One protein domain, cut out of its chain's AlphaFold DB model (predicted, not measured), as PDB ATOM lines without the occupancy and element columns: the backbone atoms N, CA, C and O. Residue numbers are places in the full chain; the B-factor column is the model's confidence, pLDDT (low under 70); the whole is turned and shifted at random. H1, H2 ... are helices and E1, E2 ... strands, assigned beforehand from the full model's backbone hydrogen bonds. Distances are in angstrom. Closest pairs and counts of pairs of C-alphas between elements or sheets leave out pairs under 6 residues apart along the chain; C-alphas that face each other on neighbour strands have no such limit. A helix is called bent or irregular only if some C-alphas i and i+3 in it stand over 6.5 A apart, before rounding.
ATOM      1  N   LEU A   5     -23.666   2.210  83.061       93.75
ATOM      2  CA  LEU A   5     -23.030   1.623  81.877       93.75
ATOM      3  C   LEU A   5     -22.687   0.145  82.102       93.75
ATOM      4  O   LEU A   5     -23.016  -0.706  81.280       93.75
ATOM      5  N   ALA A   6     -22.042  -0.166  83.231       95.12
ATOM      6  CA  ALA A   6     -21.673  -1.538  83.560       95.12
ATOM      7  C   ALA A   6     -22.909  -2.425  83.768       95.12
ATOM      8  O   ALA A   6     -22.907  -3.566  83.319       95.12
ATOM      9  N   ALA A   7     -23.967  -1.897  84.394       95.56
ATOM     10  CA  ALA A   7     -25.220  -2.619  84.585       95.56
ATOM     11  C   ALA A   7     -25.887  -2.964  83.243       95.56
ATOM     12  O   ALA A   7     -26.197  -4.129  83.017       95.56
ATOM     13  N   SER A   8     -26.018  -2.000  82.325       96.62
ATOM     14  CA  SER A   8     -26.598  -2.236  80.995       96.62
ATOM     15  C   SER A   8     -25.789  -3.242  80.170       96.62
ATOM     16  O   SER A   8     -26.360  -4.119  79.523       96.62
ATOM     17  N   VAL A   9     -24.454  -3.164  80.218       97.31
ATOM     18  CA  VAL A   9     -23.578  -4.147  79.557       97.31
ATOM     19  C   VAL A   9     -23.716  -5.528  80.199       97.31
ATOM     20  O   VAL A   9     -23.746  -6.527  79.485       97.31
ATOM     21  N   TRP A  10     -23.820  -5.603  81.528       97.38
ATOM     22  CA  TRP A  10     -23.998  -6.870  82.233       97.38
ATOM     23  C   TRP A  10     -25.338  -7.530  81.914       97.38
ATOM     24  O   TRP A  10     -25.380  -8.735  81.699       97.38
ATOM     25  N   ASP A  11     -26.418  -6.760  81.841       97.19
ATOM     26  CA  ASP A  11     -27.741  -7.293  81.507       97.19
ATOM     27  C   ASP A  11     -27.764  -7.884  80.101       97.19
ATOM     28  O   ASP A  11     -28.232  -9.006  79.895       97.19
ATOM     29  N   TRP A  12     -27.172  -7.166  79.142       97.88
ATOM     30  CA  TRP A  12     -26.973  -7.681  77.791       97.88
ATOM     31  C   TRP A  12     -26.090  -8.936  77.780       97.88
ATOM     32  O   TRP A  12     -26.407  -9.908  77.093       97.88
ATOM     33  N   PHE A  13     -25.002  -8.950  78.552       97.56
ATOM     34  CA  PHE A  13     -24.116 -10.108  78.671       97.56
ATOM     35  C   PHE A  13     -24.847 -11.324  79.253       97.56
ATOM     36  O   PHE A  13     -24.701 -12.429  78.737       97.56
ATOM     37  N   ALA A  14     -25.667 -11.131  80.287       97.75
ATOM     38  CA  ALA A  14     -26.433 -12.193  80.922       97.75
ATOM     39  C   ALA A  14     -27.489 -12.781  79.968       97.75
ATOM     40  O   ALA A  14     -27.624 -14.001  79.870       97.75
ATOM     41  N   ALA A  15     -28.177 -11.926  79.204       97.94
ATOM     42  CA  ALA A  15     -29.091 -12.360  78.147       97.94
ATOM     43  C   ALA A  15     -28.351 -13.103  77.019       97.94
ATOM     44  O   ALA A  15     -28.804 -14.144  76.549       97.94
ATOM     45  N   THR A  16     -27.179 -12.603  76.622       97.56
ATOM     46  CA  THR A  16     -26.313 -13.219  75.609       97.56
ATOM     47  C   THR A  16     -25.831 -14.598  76.056       97.56
ATOM     48  O   THR A  16     -25.880 -15.544  75.275       97.56
ATOM     49  N   TRP A  17     -25.430 -14.747  77.323       97.50
ATOM     50  CA  TRP A  17     -25.076 -16.035  77.921       97.50
ATOM     51  C   TRP A  17     -26.218 -17.044  77.799       97.50
ATOM     52  O   TRP A  17     -26.008 -18.147  77.288       97.50
ATOM     53  N   ALA A  18     -27.424 -16.655  78.216       97.50
ATOM     54  CA  ALA A  18     -28.601 -17.514  78.138       97.50
ATOM     55  C   ALA A  18     -28.936 -17.897  76.687       97.50
ATOM     56  O   ALA A  18     -29.234 -19.057  76.409       97.50
ATOM     57  N   ALA A  19     -28.813 -16.958  75.743       97.06
ATOM     58  CA  ALA A  19     -29.047 -17.224  74.326       97.06
ATOM     59  C   ALA A  19     -28.034 -18.221  73.736       97.06
ATOM     60  O   ALA A  19     -28.427 -19.122  72.999       97.06
ATOM     61  N   ILE A  20     -26.747 -18.098  74.081       96.19
ATOM     62  CA  ILE A  20     -25.677 -18.985  73.590       96.19
ATOM     63  C   ILE A  20     -25.804 -20.393  74.170       96.19
ATOM     64  O   ILE A  20     -25.640 -21.386  73.465       96.19
ATOM     65  N   THR A  21     -26.052 -20.483  75.473       95.50
ATOM     66  CA  THR A  21     -25.895 -21.736  76.223       95.50
ATOM     67  C   THR A  21     -27.215 -22.463  76.450       95.50
ATOM     68  O   THR A  21     -27.240 -23.688  76.530       95.50
ATOM     69  N   GLY A  22     -28.332 -21.737  76.513       95.31
ATOM     70  CA  GLY A  22     -29.596 -22.248  77.040       95.31
ATOM     71  C   GLY A  22     -29.680 -22.322  78.555       95.31
ATOM     72  O   GLY A  22     -30.702 -22.780  79.058       95.31
ATOM     73  N   GLU A  23     -28.632 -21.922  79.275       94.69
ATOM     74  CA  GLU A  23     -28.653 -21.889  80.730       94.69
ATOM     75  C   GLU A  23     -29.376 -20.646  81.257       94.69
ATOM     76  O   GLU A  23     -29.485 -19.636  80.553       94.69
ATOM     77  N   PRO A  24     -29.836 -20.679  82.520       94.31
ATOM     78  CA  PRO A  24     -30.286 -19.477  83.198       94.31
ATOM     79  C   PRO A  24     -29.218 -18.369  83.144       94.31
ATOM     80  O   PRO A  24     -28.024 -18.654  83.295       94.31
ATOM     81  N   PRO A  25     -29.624 -17.100  82.961       96.38
ATOM     82  CA  PRO A  25     -28.686 -15.987  82.929       96.38
ATOM     83  C   PRO A  25     -27.936 -15.855  84.269       96.38
ATOM     84  O   PRO A  25     -28.529 -16.089  85.328       96.38
ATOM     85  N   PRO A  26     -26.652 -15.447  84.262       96.69
ATOM     86  CA  PRO A  26     -25.920 -15.149  85.487       96.69
ATOM     87  C   PRO A  26     -26.576 -13.993  86.261       96.69
ATOM     88  O   PRO A  26     -27.007 -13.005  85.654       96.69
ATOM     89  N   PRO A  27     -26.626 -14.057  87.605       95.62
ATOM     90  CA  PRO A  27     -27.186 -12.987  88.420       95.62
ATOM     91  C   PRO A  27     -26.339 -11.717  88.316       95.62
ATOM     92  O   PRO A  27     -25.125 -11.772  88.117       95.62
ATOM     93  N   ARG A  28     -26.958 -10.548  88.519       94.06
ATOM     94  CA  ARG A  28     -26.245  -9.261  88.547       94.06
ATOM     95  C   ARG A  28     -25.373  -9.128  89.796       94.06
ATOM     96  O   ARG A  28     -25.774  -8.518  90.783       94.06
ATOM     97  N   SER A  29     -24.155  -9.657  89.725       94.19
ATOM     98  CA  SER A  29     -23.188  -9.665  90.824       94.19
ATOM     99  C   SER A  29     -21.831  -9.115  90.385       94.19
ATOM    100  O   SER A  29     -21.235  -9.562  89.405       94.19
ATOM    101  N   THR A  30     -21.334  -8.129  91.135       93.62
ATOM    102  CA  THR A  30     -19.985  -7.587  90.937       93.62
ATOM    103  C   THR A  30     -18.922  -8.617  91.324       93.62
ATOM    104  O   THR A  30     -17.913  -8.715  90.630       93.62
ATOM    105  N   ASP A  31     -19.178  -9.432  92.349       95.38
ATOM    106  CA  ASP A  31     -18.256 -10.482  92.799       95.38
ATOM    107  C   ASP A  31     -18.143 -11.597  91.758       95.38
ATOM    108  O   ASP A  31     -17.045 -12.051  91.438       95.38
ATOM    109  N   LEU A  32     -19.260 -11.958  91.121       95.56
ATOM    110  CA  LEU A  32     -19.249 -12.902  90.007       95.56
ATOM    111  C   LEU A  32     -18.479 -12.327  88.804       95.56
ATOM    112  O   LEU A  32     -17.600 -12.986  88.245       95.56
ATOM    113  N   LEU A  33     -18.740 -11.070  88.423       94.81
ATOM    114  CA  LEU A  33     -18.046 -10.441  87.295       94.81
ATOM    115  C   LEU A  33     -16.544 -10.268  87.544       94.81
ATOM    116  O   LEU A  33     -15.776 -10.518  86.629       94.81
ATOM    117  N   LEU A  34     -16.102  -9.830  88.727       94.12
ATOM    118  CA  LEU A  34     -14.705  -9.430  88.963       94.12
ATOM    119  C   LEU A  34     -13.866 -10.497  89.668       94.12
ATOM    120  O   LEU A  34     -12.737 -10.747  89.250       94.12
ATOM    121  N   ALA A  35     -14.429 -11.176  90.667       94.44
ATOM    122  CA  ALA A  35     -13.739 -12.206  91.445       94.44
ATOM    123  C   ALA A  35     -14.054 -13.640  90.988       94.44
ATOM    124  O   ALA A  35     -13.362 -14.561  91.403       94.44
ATOM    125  N   ASP A  36     -15.058 -13.820  90.121       96.31
ATOM    126  CA  ASP A  36     -15.568 -15.143  89.734       96.31
ATOM    127  C   ASP A  36     -16.063 -15.929  90.958       96.31
ATOM    128  O   ASP A  36     -15.850 -17.134  91.072       96.31
ATOM    129  N   ASP A  37     -16.708 -15.235  91.910       96.56
ATOM    130  CA  ASP A  37     -17.320 -15.903  93.060       96.56
ATOM    131  C   ASP A  37     -18.534 -16.724  92.597       96.56
ATOM    132  O   ASP A  37     -19.640 -16.209  92.420       96.56
ATOM    133  N   GLN A  38     -18.292 -18.020  92.396       94.75
ATOM    134  CA  GLN A  38     -19.264 -18.988  91.896       94.75
ATOM    135  C   GLN A  38     -20.037 -19.731  93.003       94.75
ATOM    136  O   GLN A  38     -20.661 -20.764  92.750       94.75
ATOM    137  N   ARG A  39     -20.006 -19.249  94.256       93.81
ATOM    138  CA  ARG A  39     -20.693 -19.920  95.379       93.81
ATOM    139  C   ARG A  39     -22.211 -19.976  95.213       93.81
ATOM    140  O   ARG A  39     -22.828 -20.955  95.618       93.81
ATOM    141  N   THR A  40     -22.811 -18.925  94.654       90.88
ATOM    142  CA  THR A  40     -24.275 -18.779  94.521       90.88
ATOM    143  C   THR A  40     -24.787 -19.081  93.119       90.88
ATOM    144  O   THR A  40     -25.951 -19.436  92.948       90.88
ATOM    145  N   TRP A  41     -23.926 -18.962  92.113       95.38
ATOM    146  CA  TRP A  41     -24.222 -19.283  90.725       95.38
ATOM    147  C   TRP A  41     -22.951 -19.779  90.051       95.38
ATOM    148  O   TRP A  41     -21.889 -19.191  90.234       95.38
ATOM    149  N   ARG A  42     -23.060 -20.832  89.242       95.69
ATOM    150  CA  ARG A  42     -21.949 -21.345  88.440       95.69
ATOM    151  C   ARG A  42     -22.462 -21.844  87.092       95.69
ATOM    152  O   ARG A  42     -23.549 -22.428  87.071       95.69
ATOM    153  N   PRO A  43     -21.699 -21.665  86.003       95.19
ATOM    154  CA  PRO A  43     -22.030 -22.301  84.733       95.19
ATOM    155  C   PRO A  43     -21.898 -23.826  84.869       95.19
ATOM    156  O   PRO A  43     -21.142 -24.308  85.725       95.19
ATOM    157  N   ALA A  44     -22.568 -24.611  84.019       94.06
ATOM    158  CA  ALA A  44     -22.246 -26.037  83.956       94.06
ATOM    159  C   ALA A  44     -20.758 -26.251  83.631       94.06
ATOM    160  O   ALA A  44     -20.123 -25.450  82.939       94.06
ATOM    161  N   SER A  45     -20.191 -27.358  84.117       90.94
ATOM    162  CA  SER A  45     -18.747 -27.627  84.048       90.94
ATOM    163  C   SER A  45     -18.184 -27.539  82.627       90.94
ATOM    164  O   SER A  45     -17.103 -26.988  82.429       90.94
ATOM    165  N   GLN A  46     -18.936 -28.011  81.629       91.00
ATOM    166  CA  GLN A  46     -18.540 -27.946  80.221       91.00
ATOM    167  C   GLN A  46     -18.523 -26.517  79.650       91.00
ATOM    168  O   GLN A  46     -17.814 -26.254  78.684       91.00
ATOM    169  N   LEU A  47     -19.262 -25.584  80.255       94.44
ATOM    170  CA  LEU A  47     -19.345 -24.183  79.837       94.44
ATOM    171  C   LEU A  47     -18.364 -23.274  80.586       94.44
ATOM    172  O   LEU A  47     -18.197 -22.117  80.207       94.44
ATOM    173  N   GLY A  48     -17.668 -23.783  81.607       93.62
ATOM    174  CA  GLY A  48     -16.650 -23.037  82.352       93.62
ATOM    175  C   GLY A  48     -15.617 -22.335  81.454       93.62
ATOM    176  O   GLY A  48     -15.369 -21.140  81.643       93.62
ATOM    177  N   PRO A  49     -15.039 -22.999  80.434       91.69
ATOM    178  CA  PRO A  49     -14.100 -22.356  79.515       91.69
ATOM    179  C   PRO A  49     -14.713 -21.236  78.663       91.69
ATOM    180  O   PRO A  49     -14.006 -20.282  78.326       91.69
ATOM    181  N   LEU A  50     -15.995 -21.342  78.292       95.00
ATOM    182  CA  LEU A  50     -16.714 -20.292  77.568       95.00
ATOM    183  C   LEU A  50     -17.006 -19.109  78.499       95.00
ATOM    184  O   LEU A  50     -16.738 -17.963  78.135       95.00
ATOM    185  N   TRP A  51     -17.484 -19.398  79.714       96.50
ATOM    186  CA  TRP A  51     -17.746 -18.413  80.762       96.50
ATOM    187  C   TRP A  51     -16.537 -17.515  80.990       96.50
ATOM    188  O   TRP A  51     -16.632 -16.301  80.828       96.50
ATOM    189  N   HIS A  52     -15.376 -18.114  81.266       94.88
ATOM    190  CA  HIS A  52     -14.145 -17.369  81.514       94.88
ATOM    191  C   HIS A  52     -13.781 -16.450  80.349       94.88
ATOM    192  O   HIS A  52     -13.427 -15.293  80.568       94.88
ATOM    193  N   ARG A  53     -13.890 -16.932  79.107       94.56
ATOM    194  CA  ARG A  53     -13.547 -16.138  77.919       94.56
ATOM    195  C   ARG A  53     -14.459 -14.931  77.758       94.56
ATOM    196  O   ARG A  53     -13.962 -13.816  77.613       94.56
ATOM    197  N   LEU A  54     -15.772 -15.147  77.796       96.12
ATOM    198  CA  LEU A  54     -16.739 -14.068  77.615       96.12
ATOM    199  C   LEU A  54     -16.682 -13.085  78.791       96.12
ATOM    200  O   LEU A  54     -16.657 -11.877  78.573       96.12
ATOM    201  N   ARG A  55     -16.568 -13.585  80.027       97.19
ATOM    202  CA  ARG A  55     -16.399 -12.772  81.238       97.19
ATOM    203  C   ARG A  55     -15.151 -11.894  81.156       97.19
ATOM    204  O   ARG A  55     -15.249 -10.688  81.351       97.19
ATOM    205  N   LEU A  56     -13.990 -12.464  80.825       96.81
ATOM    206  CA  LEU A  56     -12.748 -11.697  80.690       96.81
ATOM    207  C   LEU A  56     -12.832 -10.672  79.554       96.81
ATOM    208  O   LEU A  56     -12.386  -9.541  79.734       96.81
ATOM    209  N   ALA A  57     -13.443 -11.018  78.417       96.56
ATOM    210  CA  ALA A  57     -13.689 -10.056  77.345       96.56
ATOM    211  C   ALA A  57     -14.542  -8.875  77.841       96.56
ATOM    212  O   ALA A  57     -14.184  -7.723  77.598       96.56
ATOM    213  N   THR A  58     -15.607  -9.146  78.600       97.31
ATOM    214  CA  THR A  58     -16.452  -8.119  79.224       97.31
ATOM    215  C   THR A  58     -15.661  -7.225  80.179       97.31
ATOM    216  O   THR A  58     -15.718  -6.002  80.043       97.31
ATOM    217  N   ILE A  59     -14.869  -7.801  81.092       97.31
ATOM    218  CA  ILE A  59     -14.017  -7.032  82.020       97.31
ATOM    219  C   ILE A  59     -13.052  -6.134  81.240       97.31
ATOM    220  O   ILE A  59     -12.970  -4.938  81.516       97.31
ATOM    221  N   CYS A  60     -12.358  -6.681  80.239       97.19
ATOM    222  CA  CYS A  60     -11.405  -5.933  79.424       97.19
ATOM    223  C   CYS A  60     -12.057  -4.743  78.709       97.19
ATOM    224  O   CYS A  60     -11.474  -3.660  78.673       97.19
ATOM    225  N   GLN A  61     -13.265  -4.908  78.158       97.31
ATOM    226  CA  GLN A  61     -13.942  -3.819  77.445       97.31
ATOM    227  C   GLN A  61     -14.561  -2.775  78.377       97.31
ATOM    228  O   GLN A  61     -14.571  -1.592  78.030       97.31
ATOM    229  N   LEU A  62     -15.023  -3.173  79.565       95.75
ATOM    230  CA  LEU A  62     -15.443  -2.235  80.609       95.75
ATOM    231  C   LEU A  62     -14.255  -1.422  81.131       95.75
ATOM    232  O   LEU A  62     -14.356  -0.204  81.269       95.75
ATOM    233  N   TRP A  63     -13.109  -2.071  81.345       95.56
ATOM    234  CA  TRP A  63     -11.869  -1.388  81.704       95.56
ATOM    235  C   TRP A  63     -11.425  -0.409  80.612       95.56
ATOM    236  O   TRP A  63     -11.110   0.741  80.905       95.56
ATOM    237  N   ALA A  64     -11.467  -0.813  79.341       94.75
ATOM    238  CA  ALA A  64     -11.146   0.078  78.227       94.75
ATOM    239  C   ALA A  64     -12.090   1.294  78.156       94.75
ATOM    240  O   ALA A  64     -11.634   2.408  77.907       94.75
ATOM    241  N   ALA A  65     -13.390   1.103  78.414       93.94
ATOM    242  CA  ALA A  65     -14.358   2.199  78.474       93.94
ATOM    243  C   ALA A  65     -14.059   3.169  79.628       93.94
ATOM    244  O   ALA A  65     -14.087   4.382  79.431       93.94
ATOM    245  N   TYR A  66     -13.706   2.638  80.802       92.38
ATOM    246  CA  TYR A  66     -13.261   3.436  81.943       92.38
ATOM    247  C   TYR A  66     -12.014   4.265  81.606       92.38
ATOM    248  O   TYR A  66     -11.995   5.475  81.829       92.38
ATOM    249  N   GLN A  67     -10.999   3.640  81.007       93.00
ATOM    250  CA  GLN A  67      -9.778   4.333  80.596       93.00
ATOM    251  C   GLN A  67     -10.066   5.421  79.556       93.00
ATOM    252  O   GLN A  67      -9.519   6.516  79.653       93.00
ATOM    253  N   HIS A  68     -10.957   5.164  78.598       90.25
ATOM    254  CA  HIS A  68     -11.357   6.163  77.611       90.25
ATOM    255  C   HIS A  68     -12.001   7.389  78.269       90.25
ATOM    256  O   HIS A  68     -11.557   8.504  78.012       90.25
ATOM    257  N   ALA A  69     -12.954   7.190  79.184       89.25
ATOM    258  CA  ALA A  69     -13.598   8.283  79.914       89.25
ATOM    259  C   ALA A  69     -12.608   9.097  80.770       89.25
ATOM    260  O   ALA A  69     -12.778  10.299  80.937       89.25
ATOM    261  N   ARG A  70     -11.533   8.475  81.281       88.62
ATOM    262  CA  ARG A  70     -10.463   9.204  81.987       88.62
ATOM    263  C   ARG A  70      -9.657  10.132  81.078       88.62
ATOM    264  O   ARG A  70      -9.175  11.154  81.553       88.62
ATOM    265  N   HIS A  71      -9.456   9.755  79.817       89.44
ATOM    266  CA  HIS A  71      -8.668  10.535  78.857       89.44
ATOM    267  C   HIS A  71      -9.521  11.502  78.025       89.44
ATOM    268  O   HIS A  71      -8.998  12.492  77.525       89.44
ATOM    269  N   GLN A  72     -10.811  11.209  77.866       87.25
ATOM    270  CA  GLN A  72     -11.781  11.983  77.095       87.25
ATOM    271  C   GLN A  72     -13.111  12.033  77.868       87.25
ATOM    272  O   GLN A  72     -14.039  11.292  77.537       87.25
ATOM    273  N   PRO A  73     -13.216  12.863  78.921       78.69
ATOM    274  CA  PRO A  73     -14.391  12.891  79.797       78.69
ATOM    275  C   PRO A  73     -15.683  13.289  79.072       78.69
ATOM    276  O   PRO A  73     -16.756  12.824  79.449       78.69
ATOM    277  N   ASP A  74     -15.576  14.071  77.995       80.44
ATOM    278  CA  ASP A  74     -16.723  14.511  77.191       80.44
ATOM    279  C   ASP A  74     -17.181  13.458  76.160       80.44
ATOM    280  O   ASP A  74     -18.254  13.579  75.567       80.44
ATOM    281  N   ALA A  75     -16.397  12.395  75.945       80.69
ATOM    282  CA  ALA A  75     -16.719  11.324  75.006       80.69
ATOM    283  C   ALA A  75     -17.531  10.217  75.698       80.69
ATOM    284  O   ALA A  75     -17.000   9.182  76.123       80.69
ATOM    285  N   ALA A  76     -18.846  10.424  75.797       78.75
ATOM    286  CA  ALA A  76     -19.759   9.440  76.370       78.75
ATOM    287  C   ALA A  76     -19.683   8.093  75.622       78.75
ATOM    288  O   ALA A  76     -19.844   8.014  74.404       78.75
ATOM    289  N   GLN A  77     -19.453   7.010  76.366       90.25
ATOM    290  CA  GLN A  77     -19.505   5.644  75.844       90.25
ATOM    291  C   GLN A  77     -20.913   5.078  76.043       90.25
ATOM    292  O   GLN A  77     -21.412   5.065  77.167       90.25
ATOM    293  N   SER A  78     -21.533   4.565  74.978       93.94
ATOM    294  CA  SER A  78     -22.792   3.820  75.093       93.94
ATOM    295  C   SER A  78     -22.549   2.362  75.483       93.94
ATOM    296  O   SER A  78     -21.489   1.786  75.198       93.94
ATOM    297  N   ALA A  79     -23.551   1.735  76.104       96.00
ATOM    298  CA  ALA A  79     -23.504   0.309  76.415       96.00
ATOM    299  C   ALA A  79     -23.385  -0.522  75.128       96.00
ATOM    300  O   ALA A  79     -22.589  -1.463  75.075       96.00
ATOM    301  N   GLY A  80     -24.096  -0.124  74.066       96.81
ATOM    302  CA  GLY A  80     -24.018  -0.759  72.753       96.81
ATOM    303  C   GLY A  80     -22.612  -0.749  72.157       96.81
ATOM    304  O   GLY A  80     -22.156  -1.769  71.637       96.81
ATOM    305  N   ALA A  81     -21.869   0.355  72.298       95.62
ATOM    306  CA  ALA A  81     -20.488   0.438  71.820       95.62
ATOM    307  C   ALA A  81     -19.548  -0.509  72.587       95.62
ATOM    308  O   ALA A  81     -18.683  -1.148  71.984       95.62
ATOM    309  N   VAL A  82     -19.724  -0.640  73.907       96.94
ATOM    310  CA  VAL A  82     -18.962  -1.602  74.722       96.94
ATOM    311  C   VAL A  82     -19.304  -3.037  74.313       96.94
ATOM    312  O   VAL A  82     -18.396  -3.826  74.047       96.94
ATOM    313  N   ALA A  83     -20.591  -3.366  74.195       97.62
ATOM    314  CA  ALA A  83     -21.069  -4.685  73.783       97.62
ATOM    315  C   ALA A  83     -20.572  -5.076  72.377       97.62
ATOM    316  O   ALA A  83     -20.084  -6.189  72.175       97.62
ATOM    317  N   ALA A  84     -20.565  -4.138  71.422       96.38
ATOM    318  CA  ALA A  84     -20.000  -4.352  70.090       96.38
ATOM    319  C   ALA A  84     -18.507  -4.712  70.142       96.38
ATOM    320  O   ALA A  84     -18.050  -5.605  69.420       96.38
ATOM    321  N   ARG A  85     -17.733  -4.058  71.017       96.56
ATOM    322  CA  ARG A  85     -16.318  -4.403  71.225       96.56
ATOM    323  C   ARG A  85     -16.154  -5.781  71.857       96.56
ATOM    324  O   ARG A  85     -15.245  -6.501  71.452       96.56
ATOM    325  N   ILE A  86     -17.036  -6.175  72.779       96.81
ATOM    326  CA  ILE A  86     -17.038  -7.526  73.364       96.81
ATOM    327  C   ILE A  86     -17.258  -8.567  72.260       96.81
ATOM    328  O   ILE A  86     -16.446  -9.480  72.123       96.81
ATOM    329  N   ILE A  87     -18.272  -8.388  71.406       95.19
ATOM    330  CA  ILE A  87     -18.519  -9.274  70.256       95.19
ATOM    331  C   ILE A  87     -17.321  -9.309  69.299       95.19
ATOM    332  O   ILE A  87     -16.901 -10.384  68.870       95.19
ATOM    333  N   SER A  88     -16.726  -8.153  68.990       94.81
ATOM    334  CA  SER A  88     -15.535  -8.076  68.137       94.81
ATOM    335  C   SER A  88     -14.349  -8.847  68.730       94.81
ATOM    336  O   SER A  88     -13.679  -9.601  68.020       94.81
ATOM    337  N   SER A  89     -14.107  -8.714  70.039       94.50
ATOM    338  CA  SER A  89     -13.088  -9.477  70.764       94.50
ATOM    339  C   SER A  89     -13.371 -10.980  70.742       94.50
ATOM    340  O   SER A  89     -12.464 -11.752  70.437       94.50
ATOM    341  N   SER A  90     -14.616 -11.397  70.980       93.75
ATOM    342  CA  SER A  90     -15.020 -12.805  70.911       93.75
ATOM    343  C   SER A  90     -14.835 -13.380  69.508       93.75
ATOM    344  O   SER A  90     -14.250 -14.447  69.357       93.75
ATOM    345  N   ARG A  91     -15.219 -12.644  68.458       94.56
ATOM    346  CA  ARG A  91     -14.995 -13.045  67.061       94.56
ATOM    347  C   ARG A  91     -13.508 -13.225  66.751       94.56
ATOM    348  O   ARG A  91     -13.137 -14.196  66.095       94.56
ATOM    349  N   LYS A  92     -12.649 -12.313  67.217       93.12
ATOM    350  CA  LYS A  92     -11.190 -12.446  67.066       93.12
ATOM    351  C   LYS A  92     -10.660 -13.688  67.786       93.12
ATOM    352  O   LYS A  92      -9.819 -14.379  67.224       93.12
ATOM    353  N   ALA A  93     -11.166 -13.988  68.982       92.75
ATOM    354  CA  ALA A  93     -10.787 -15.184  69.732       92.75
ATOM    355  C   ALA A  93     -11.226 -16.477  69.023       92.75
ATOM    356  O   ALA A  93     -10.414 -17.384  68.878       92.75
ATOM    357  N   ILE A  94     -12.460 -16.528  68.508       94.25
ATOM    358  CA  ILE A  94     -12.974 -17.656  67.713       94.25
ATOM    359  C   ILE A  94     -12.087 -17.885  66.483       94.25
ATOM    360  O   ILE A  94     -11.636 -18.999  66.242       94.25
ATOM    361  N   LEU A  95     -11.791 -16.831  65.718       92.69
ATOM    362  CA  LEU A  95     -10.925 -16.926  64.538       92.69
ATOM    363  C   LEU A  95      -9.498 -17.366  64.894       92.69
ATOM    364  O   LEU A  95      -8.886 -18.127  64.147       92.69
ATOM    365  N   GLY A  96      -8.974 -16.894  66.027       89.88
ATOM    366  CA  GLY A  96      -7.675 -17.308  66.552       89.88
ATOM    367  C   GLY A  96      -7.640 -18.801  66.867       89.88
ATOM    368  O   GLY A  96      -6.788 -19.512  66.339       89.88
ATOM    369  N   ASP A  97      -8.602 -19.287  67.652       91.31
ATOM    370  CA  ASP A  97      -8.718 -20.704  68.011       91.31
ATOM    371  C   ASP A  97      -8.974 -21.582  66.773       91.31
ATOM    372  O   ASP A  97      -8.396 -22.659  66.656       91.31
ATOM    373  N   TRP A  98      -9.761 -21.115  65.799       90.56
ATOM    374  CA  TRP A  98      -9.967 -21.840  64.542       90.56
ATOM    375  C   TRP A  98      -8.675 -21.980  63.738       90.56
ATOM    376  O   TRP A  98      -8.400 -23.031  63.156       90.56
ATOM    377  N   ARG A  99      -7.829 -20.944  63.742       87.38
ATOM    378  CA  ARG A  99      -6.505 -21.008  63.120       87.38
ATOM    379  C   ARG A  99      -5.609 -22.037  63.813       87.38
ATOM    380  O   ARG A  99      -4.895 -22.750  63.117       87.38
ATOM    381  N   LEU A 100      -5.673 -22.148  65.144       86.06
ATOM    382  CA  LEU A 100      -4.973 -23.204  65.894       86.06
ATOM    383  C   LEU A 100      -5.495 -24.603  65.545       86.06
ATOM    384  O   LEU A 100      -4.715 -25.551  65.510       86.06
ATOM    385  N   ALA A 101      -6.798 -24.717  65.274       87.12
ATOM    386  CA  ALA A 101      -7.444 -25.980  64.931       87.12
ATOM    387  C   ALA A 101      -7.176 -26.464  63.500       87.12
ATOM    388  O   ALA A 101      -7.304 -27.652  63.213       87.12
ATOM    389  N   THR A 102      -6.804 -25.555  62.599       84.00
ATOM    390  CA  THR A 102      -6.647 -25.845  61.164       84.00
ATOM    391  C   THR A 102      -5.209 -25.770  60.671       84.00
ATOM    392  O   THR A 102      -4.862 -26.433  59.697       84.00
ATOM    393  N   ILE A 103      -4.355 -24.980  61.324       78.81
ATOM    394  CA  ILE A 103      -2.974 -24.750  60.898       78.81
ATOM    395  C   ILE A 103      -2.020 -25.229  61.985       78.81
ATOM    396  O   ILE A 103      -2.153 -24.893  63.160       78.81
ATOM    397  N   ASN A 104      -0.965 -25.941  61.581       73.38
ATOM    398  CA  ASN A 104       0.165 -26.170  62.469       73.38
ATOM    399  C   ASN A 104       0.931 -24.853  62.674       73.38
ATOM    400  O   ASN A 104       1.733 -24.454  61.828       73.38
ATOM    401  N   VAL A 105       0.699 -24.180  63.804       71.31
ATOM    402  CA  VAL A 105       1.322 -22.881  64.120       71.31
ATOM    403  C   VAL A 105       2.848 -22.936  64.124       71.31
ATOM    404  O   VAL A 105       3.484 -21.937  63.803       71.31
ATOM    405  N   ARG A 106       3.449 -24.108  64.376       68.31
ATOM    406  CA  ARG A 106       4.909 -24.311  64.284       68.31
ATOM    407  C   ARG A 106       5.461 -24.034  62.881       68.31
ATOM    408  O   ARG A 106       6.640 -23.748  62.744       68.31
ATOM    409  N   ASN A 107       4.603 -24.095  61.864       70.81
ATOM    410  CA  ASN A 107       4.950 -23.846  60.468       70.81
ATOM    411  C   ASN A 107       4.596 -22.412  60.028       70.81
ATOM    412  O   ASN A 107       4.692 -22.090  58.846       70.81
ATOM    413  N   THR A 108       4.149 -21.546  60.948       71.44
ATOM    414  CA  THR A 108       3.844 -20.143  60.639       71.44
ATOM    415  C   THR A 108       5.128 -19.317  60.669       71.44
ATOM    416  O   THR A 108       5.877 -19.359  61.644       71.44
ATOM    417  N   ALA A 109       5.379 -18.548  59.606       64.31
ATOM    418  CA  ALA A 109       6.555 -17.687  59.508       64.31
ATOM    419  C   ALA A 109       6.644 -16.711  60.697       64.31
ATOM    420  O   ALA A 109       5.653 -16.079  61.065       64.31
ATOM    421  N   GLY A 110       7.840 -16.583  61.282       73.62
ATOM    422  CA  GLY A 110       8.116 -15.640  62.371       73.62
ATOM    423  C   GLY A 110       7.856 -16.154  63.791       73.62
ATOM    424  O   GLY A 110       7.966 -15.364  64.723       73.62
ATOM    425  N   VAL A 111       7.541 -17.442  63.986       71.12
ATOM    426  CA  VAL A 111       7.409 -18.055  65.322       71.12
ATOM    427  C   VAL A 111       8.663 -18.879  65.652       71.12
ATOM    428  O   VAL A 111       8.835 -19.959  65.084       71.12
ATOM    429  N   PRO A 112       9.548 -18.425  66.564       77.94
ATOM    430  CA  PRO A 112      10.670 -19.234  67.032       77.94
ATOM    431  C   PRO A 112      10.174 -20.505  67.730       77.94
ATOM    432  O   PRO A 112       9.304 -20.448  68.600       77.94
ATOM    433  N   SER A 113      10.749 -21.657  67.389       72.38
ATOM    434  CA  SER A 113      10.383 -22.953  67.981       72.38
ATOM    435  C   SER A 113      10.552 -22.983  69.505       72.38
ATOM    436  O   SER A 113       9.762 -23.623  70.201       72.38
ATOM    437  N   ASP A 114      11.518 -22.233  70.038       81.00
ATOM    438  CA  ASP A 114      11.768 -22.126  71.478       81.00
ATOM    439  C   ASP A 114      10.617 -21.472  72.255       81.00
ATOM    440  O   ASP A 114      10.431 -21.778  73.433       81.00
ATOM    441  N   TRP A 115       9.782 -20.647  71.611       75.69
ATOM    442  CA  TRP A 115       8.591 -20.065  72.250       75.69
ATOM    443  C   TRP A 115       7.512 -21.111  72.553       75.69
ATOM    444  O   TRP A 115       6.619 -20.874  73.367       75.69
ATOM    445  N   LEU A 116       7.589 -22.269  71.896       72.00
ATOM    446  CA  LEU A 116       6.634 -23.367  72.016       72.00
ATOM    447  C   LEU A 116       7.201 -24.539  72.827       72.00
ATOM    448  O   LEU A 116       6.564 -25.586  72.931       72.00
ATOM    449  N   ARG A 117       8.394 -24.393  73.419       73.31
ATOM    450  CA  ARG A 117       9.012 -25.453  74.221       73.31
ATOM    451  C   ARG A 117       8.113 -25.789  75.419       73.31
ATOM    452  O   ARG A 117       7.770 -24.921  76.216       73.31
ATOM    453  N   GLY A 118       7.707 -27.054  75.525       71.75
ATOM    454  CA  GLY A 118       6.805 -27.530  76.583       71.75
ATOM    455  C   GLY A 118       5.328 -27.154  76.402       71.75
ATOM    456  O   GLY A 118       4.534 -27.409  77.303       71.75
ATOM    457  N   ARG A 119       4.937 -26.568  75.260       67.12
ATOM    458  CA  ARG A 119       3.535 -26.283  74.921       67.12
ATOM    459  C   ARG A 119       3.164 -26.962  73.608       67.12
ATOM    460  O   ARG A 119       3.863 -26.815  72.606       67.12
ATOM    461  N   ASP A 120       2.043 -27.675  73.589       68.06
ATOM    462  CA  ASP A 120       1.430 -28.074  72.325       68.06
ATOM    463  C   ASP A 120       0.448 -26.975  71.890       68.06
ATOM    464  O   ASP A 120      -0.557 -26.770  72.569       68.06
ATOM    465  N   PRO A 121       0.731 -26.204  70.820       68.69
ATOM    466  CA  PRO A 121      -0.172 -25.153  70.350       68.69
ATOM    467  C   PRO A 121      -1.372 -25.709  69.570       68.69
ATOM    468  O   PRO A 121      -2.104 -24.935  68.954       68.69
ATOM    469  N   LYS A 122      -1.535 -27.034  69.518       72.56
ATOM    470  CA  LYS A 122      -2.630 -27.676  68.804       72.56
ATOM    471  C   LYS A 122      -3.913 -27.584  69.616       72.56
ATOM    472  O   LYS A 122      -3.957 -27.962  70.780       72.56
ATOM    473  N   LEU A 123      -4.949 -27.095  68.953       85.75
ATOM    474  CA  LEU A 123      -6.336 -27.295  69.337       85.75
ATOM    475  C   LEU A 123      -6.890 -28.331  68.359       85.75
ATOM    476  O   LEU A 123      -6.638 -28.202  67.165       85.75
ATOM    477  N   THR A 124      -7.604 -29.361  68.797       87.88
ATOM    478  CA  THR A 124      -8.292 -30.230  67.830       87.88
ATOM    479  C   THR A 124      -9.585 -29.574  67.344       87.88
ATOM    480  O   THR A 124     -10.110 -28.637  67.955       87.88
ATOM    481  N   ARG A 125     -10.137 -30.059  66.227       87.69
ATOM    482  CA  ARG A 125     -11.436 -29.578  65.733       87.69
ATOM    483  C   ARG A 125     -12.567 -29.914  66.708       87.69
ATOM    484  O   ARG A 125     -13.497 -29.122  66.866       87.69
ATOM    485  N   GLU A 126     -12.475 -31.047  67.393       88.94
ATOM    486  CA  GLU A 126     -13.417 -31.461  68.434       88.94
ATOM    487  C   GLU A 126     -13.335 -30.517  69.637       88.94
ATOM    488  O   GLU A 126     -14.361 -30.027  70.103       88.94
ATOM    489  N   GLU A 127     -12.123 -30.179  70.086       89.81
ATOM    490  CA  GLU A 127     -11.909 -29.221  71.177       89.81
ATOM    491  C   GLU A 127     -12.381 -27.810  70.814       89.81
ATOM    492  O   GLU A 127     -12.916 -27.097  71.665       89.81
ATOM    493  N   PHE A 128     -12.209 -27.397  69.554       91.81
ATOM    494  CA  PHE A 128     -12.765 -26.147  69.047       91.81
ATOM    495  C   PHE A 128     -14.299 -26.161  69.095       91.81
ATOM    496  O   PHE A 128     -14.905 -25.243  69.650       91.81
ATOM    497  N   THR A 129     -14.921 -27.218  68.562       91.56
ATOM    498  CA  THR A 129     -16.383 -27.383  68.537       91.56
ATOM    499  C   THR A 129     -16.953 -27.349  69.952       91.56
ATOM    500  O   THR A 129     -17.861 -26.569  70.230       91.56
ATOM    501  N   ALA A 130     -16.364 -28.121  70.869       90.31
ATOM    502  CA  ALA A 130     -16.787 -28.199  72.266       90.31
ATOM    503  C   ALA A 130     -16.655 -26.868  73.023       90.31
ATOM    504  O   ALA A 130     -17.305 -26.681  74.046       90.31
ATOM    505  N   ARG A 131     -15.799 -25.960  72.540       91.50
ATOM    506  CA  ARG A 131     -15.512 -24.666  73.167       91.50
ATOM    507  C   ARG A 131     -16.360 -23.518  72.623       91.50
ATOM    508  O   ARG A 131     -16.628 -22.576  73.367       91.50
ATOM    509  N   TRP A 132     -16.698 -23.539  71.333       93.75
ATOM    510  CA  TRP A 132     -17.282 -22.380  70.644       93.75
ATOM    511  C   TRP A 132     -18.625 -22.654  69.967       93.75
ATOM    512  O   TRP A 132     -19.474 -21.762  69.945       93.75
ATOM    513  N   CYS A 133     -18.856 -23.865  69.460       93.56
ATOM    514  CA  CYS A 133     -20.064 -24.224  68.708       93.56
ATOM    515  C   CYS A 133     -21.221 -24.631  69.629       93.56
ATOM    516  O   CYS A 133     -21.927 -25.610  69.398       93.56
ATOM    517  N   HIS A 134     -21.431 -23.876  70.708       93.81
ATOM    518  CA  HIS A 134     -22.565 -24.105  71.593       93.81
ATOM    519  C   HIS A 134     -23.853 -23.695  70.882       93.81
ATOM    520  O   HIS A 134     -24.064 -22.513  70.593       93.81
ATOM    521  N   ARG A 135     -24.691 -24.701  70.587       93.44
ATOM    522  CA  ARG A 135     -25.998 -24.549  69.927       93.44
ATOM    523  C   ARG A 135     -25.932 -23.776  68.600       93.44
ATOM    524  O   ARG A 135     -26.922 -23.165  68.211       93.44
ATOM    525  N   ASP A 136     -24.760 -23.747  67.962       92.56
ATOM    526  CA  ASP A 136     -24.475 -22.982  66.742       92.56
ATOM    527  C   ASP A 136     -24.790 -21.475  66.839       92.56
ATOM    528  O   ASP A 136     -25.009 -20.794  65.840       92.56
ATOM    529  N   VAL A 137     -24.788 -20.914  68.055       94.62
ATOM    530  CA  VAL A 137     -25.210 -19.523  68.280       94.62
ATOM    531  C   VAL A 137     -24.103 -18.525  67.954       94.62
ATOM    532  O   VAL A 137     -24.364 -17.509  67.311       94.62
ATOM    533  N   LEU A 138     -22.873 -18.781  68.409       93.81
ATOM    534  CA  LEU A 138     -21.730 -17.901  68.138       93.81
ATOM    535  C   LEU A 138     -21.121 -18.185  66.764       93.81
ATOM    536  O   LEU A 138     -20.830 -17.265  65.991       93.81
ATOM    537  N   CYS A 139     -20.923 -19.469  66.482       95.00
ATOM    538  CA  CYS A 139     -20.394 -19.990  65.238       95.00
ATOM    539  C   CYS A 139     -20.779 -21.459  65.065       95.00
ATOM    540  O   CYS A 139     -20.993 -22.162  66.053       95.00
ATOM    541  N   ALA A 140     -20.776 -21.919  63.820       93.62
ATOM    542  CA  ALA A 140     -21.049 -23.298  63.445       93.62
ATOM    543  C   ALA A 140     -19.930 -23.845  62.553       93.62
ATOM    544  O   ALA A 140     -19.259 -23.098  61.830       93.62
ATOM    545  N   LEU A 141     -19.761 -25.165  62.587       89.94
ATOM    546  CA  LEU A 141     -18.954 -25.907  61.627       89.94
ATOM    547  C   LEU A 141     -19.875 -26.804  60.809       89.94
ATOM    548  O   LEU A 141     -20.702 -27.522  61.366       89.94
ATOM    549  N   GLY A 142     -19.721 -26.792  59.486       79.25
ATOM    550  CA  GLY A 142     -20.405 -27.778  58.652       79.25
ATOM    551  C   GLY A 142     -19.911 -29.202  58.944       79.25
ATOM    552  O   GLY A 142     -18.801 -29.412  59.441       79.25
ATOM    553  N   ALA A 143     -20.736 -30.192  58.597       71.38
ATOM    554  CA  ALA A 143     -20.451 -31.608  58.836       71.38
ATOM    555  C   ALA A 143     -19.305 -32.173  57.969       71.38
ATOM    556  O   ALA A 143     -18.778 -33.242  58.263       71.38
ATOM    557  N   ALA A 144     -18.914 -31.472  56.901       75.56
ATOM    558  CA  ALA A 144     -17.881 -31.934  55.985       75.56
ATOM    559  C   ALA A 144     -16.451 -31.758  56.562       75.56
ATOM    560  O   ALA A 144     -16.197 -30.813  57.323       75.56
ATOM    561  N   PRO A 145     -15.485 -32.622  56.188       67.44
ATOM    562  CA  PRO A 145     -14.092 -32.528  56.644       67.44
ATOM    563  C   PRO A 145     -13.419 -31.198  56.281       67.44
ATOM    564  O   PRO A 145     -12.592 -30.692  57.034       67.44
ATOM    565  N   ASP A 146     -13.822 -30.591  55.170       73.69
ATOM    566  CA  ASP A 146     -13.373 -29.296  54.654       73.69
ATOM    567  C   ASP A 146     -14.291 -28.132  55.057       73.69
ATOM    568  O   ASP A 146     -14.099 -27.001  54.603       73.69
ATOM    569  N   ALA A 147     -15.297 -28.386  55.901       76.25
ATOM    570  CA  ALA A 147     -16.286 -27.372  56.215       76.25
ATOM    571  C   ALA A 147     -15.654 -26.129  56.841       76.25
ATOM    572  O   ALA A 147     -14.833 -26.190  57.763       76.25
ATOM    573  N   GLN A 148     -16.092 -24.987  56.329       84.25
ATOM    574  CA  GLN A 148     -15.637 -23.688  56.779       84.25
ATOM    575  C   GLN A 148     -16.336 -23.288  58.078       84.25
ATOM    576  O   GLN A 148     -17.489 -23.642  58.333       84.25
ATOM    577  N   LEU A 149     -15.621 -22.507  58.884       92.44
ATOM    578  CA  LEU A 149     -16.183 -21.831  60.042       92.44
ATOM    579  C   LEU A 149     -17.163 -20.746  59.590       92.44
ATOM    580  O   LEU A 149     -16.773 -19.805  58.896       92.44
ATOM    581  N   VAL A 150     -18.402 -20.827  60.067       93.25
ATOM    582  CA  VAL A 150     -19.404 -19.773  59.892       93.25
ATOM    583  C   VAL A 150     -19.561 -19.027  61.211       93.25
ATOM    584  O   VAL A 150     -19.833 -19.634  62.242       93.25
ATOM    585  N   ILE A 151     -19.381 -17.705  61.200       94.06
ATOM    586  CA  ILE A 151     -19.566 -16.854  62.383       94.06
ATOM    587  C   ILE A 151     -20.946 -16.209  62.312       94.06
ATOM    588  O   ILE A 151     -21.246 -15.515  61.343       94.06
ATOM    589  N   HIS A 152     -21.745 -16.379  63.362       93.56
ATOM    590  CA  HIS A 152     -23.111 -15.849  63.441       93.56
ATOM    591  C   HIS A 152     -23.216 -14.562  64.275       93.56
ATOM    592  O   HIS A 152     -24.205 -13.838  64.185       93.56
TER     593      HIS A 152
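AT A GLANCE: This is residues 5 to 152 of the 163 residues of an uncharacterized protein of Coccomyxa subellipsoidea (strain C-169) (UniProt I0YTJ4). Two long helices, H3 and H4, cross as a lopsided X, with H1 packed beside both near the start of H4, H2 across H3, and H6 between residues 47 to 50 of H3 and 94 to 102 of H4. A small two-strand hairpin, E1 and E2, lies next to H4 and H6, while residues 70 to 75 and 107 to 112 stick out, the latter just before the remote little helix H5. The printed part has 148 residues with six named helices and then two named strands, in the order H1 to H6, E1, E2; the strands are antiparallel and the class is mostly helix. The whole is only just compact, close to loose, with a radius of gyration of the C-alphas of 17.4 A and spans of 46 by 36 by 29 A.

IN THESE COORDINATES: Look first at the sheet: E1 is residues 139 to 141, and E2, residues 149 to 151, ends at C-alpha 151, (-19.566, -16.854, 62.383). Find C-alpha 45 at (-18.747, -27.627, 84.048); from there H3 runs 39.8 A to residue 71, irregular where C-alphas 46 and 49 are 7.2 A apart. H4, residues 79 to 102, is 34.7 A long. H1, residues 5 to 21, begins at C-alpha 5, (-23.030, 1.623, 81.877), and covers 24.2 A. The shorter helices are H2, residues 30 to 35, H5, residues 113 to 116, and H6, residues 125 to 132, which is 10.5 A long.

HOW THE PARTS SIT: Start at the hairpin of E1 and E2, where N 140 and O 150 are within hydrogen-bond range at 2.9 A. The closest C-alphas of H6 and E1, Trp 132 and Cys 139, are 6.7 A apart; those of H4 and E2, Arg 91 and Ile 151, are 7.6 A apart. H6 touches H4 at a shallow tilt of 10 degrees, opposite ways, closest at the C-alphas of Arg 125 and Ala 101, 5.4 A. H6 also touches H3, with Leu 50 and Arg 131 the closest C-alphas at 6.3 A. H3 is the hub, and it touches H4 at a steep tilt of 48 degrees, opposite ways, with the C-alphas of Ala 57 and Ile 86 closest at 5.8 A. H1 touches residues 79 to 83 of H4 at a steep tilt of 40 degrees, the same way, the C-alphas of Val 9 and Ala 79 closest at 5.5 A. H1 only just touches H3, with 3 pairs of C-alphas within 8 A, the closest Ala 6 and Leu 62 at 6.9 A. H2 only just touches H3, also with 3 such pairs, about perpendicular at 79 degrees, the closest Leu 33 and Arg 55 at 6.7 A. H5 touches no helix. In H1, H2, H4 and H6 every O i to N i+4 pair is within hydrogen-bond range; in H3 it is 21 of 23, and H5 is too short for such a pair.

THE WHOLE: The C-alphas farthest apart, those of Asp 74 and Pro 145, are 51.4 A apart. The printed part has no cut, and the links between its named elements are short but not tight. Mean pLDDT of the printed part is 89.7; look for values under 70 at residues 106, 109, 119 to 121 and 145.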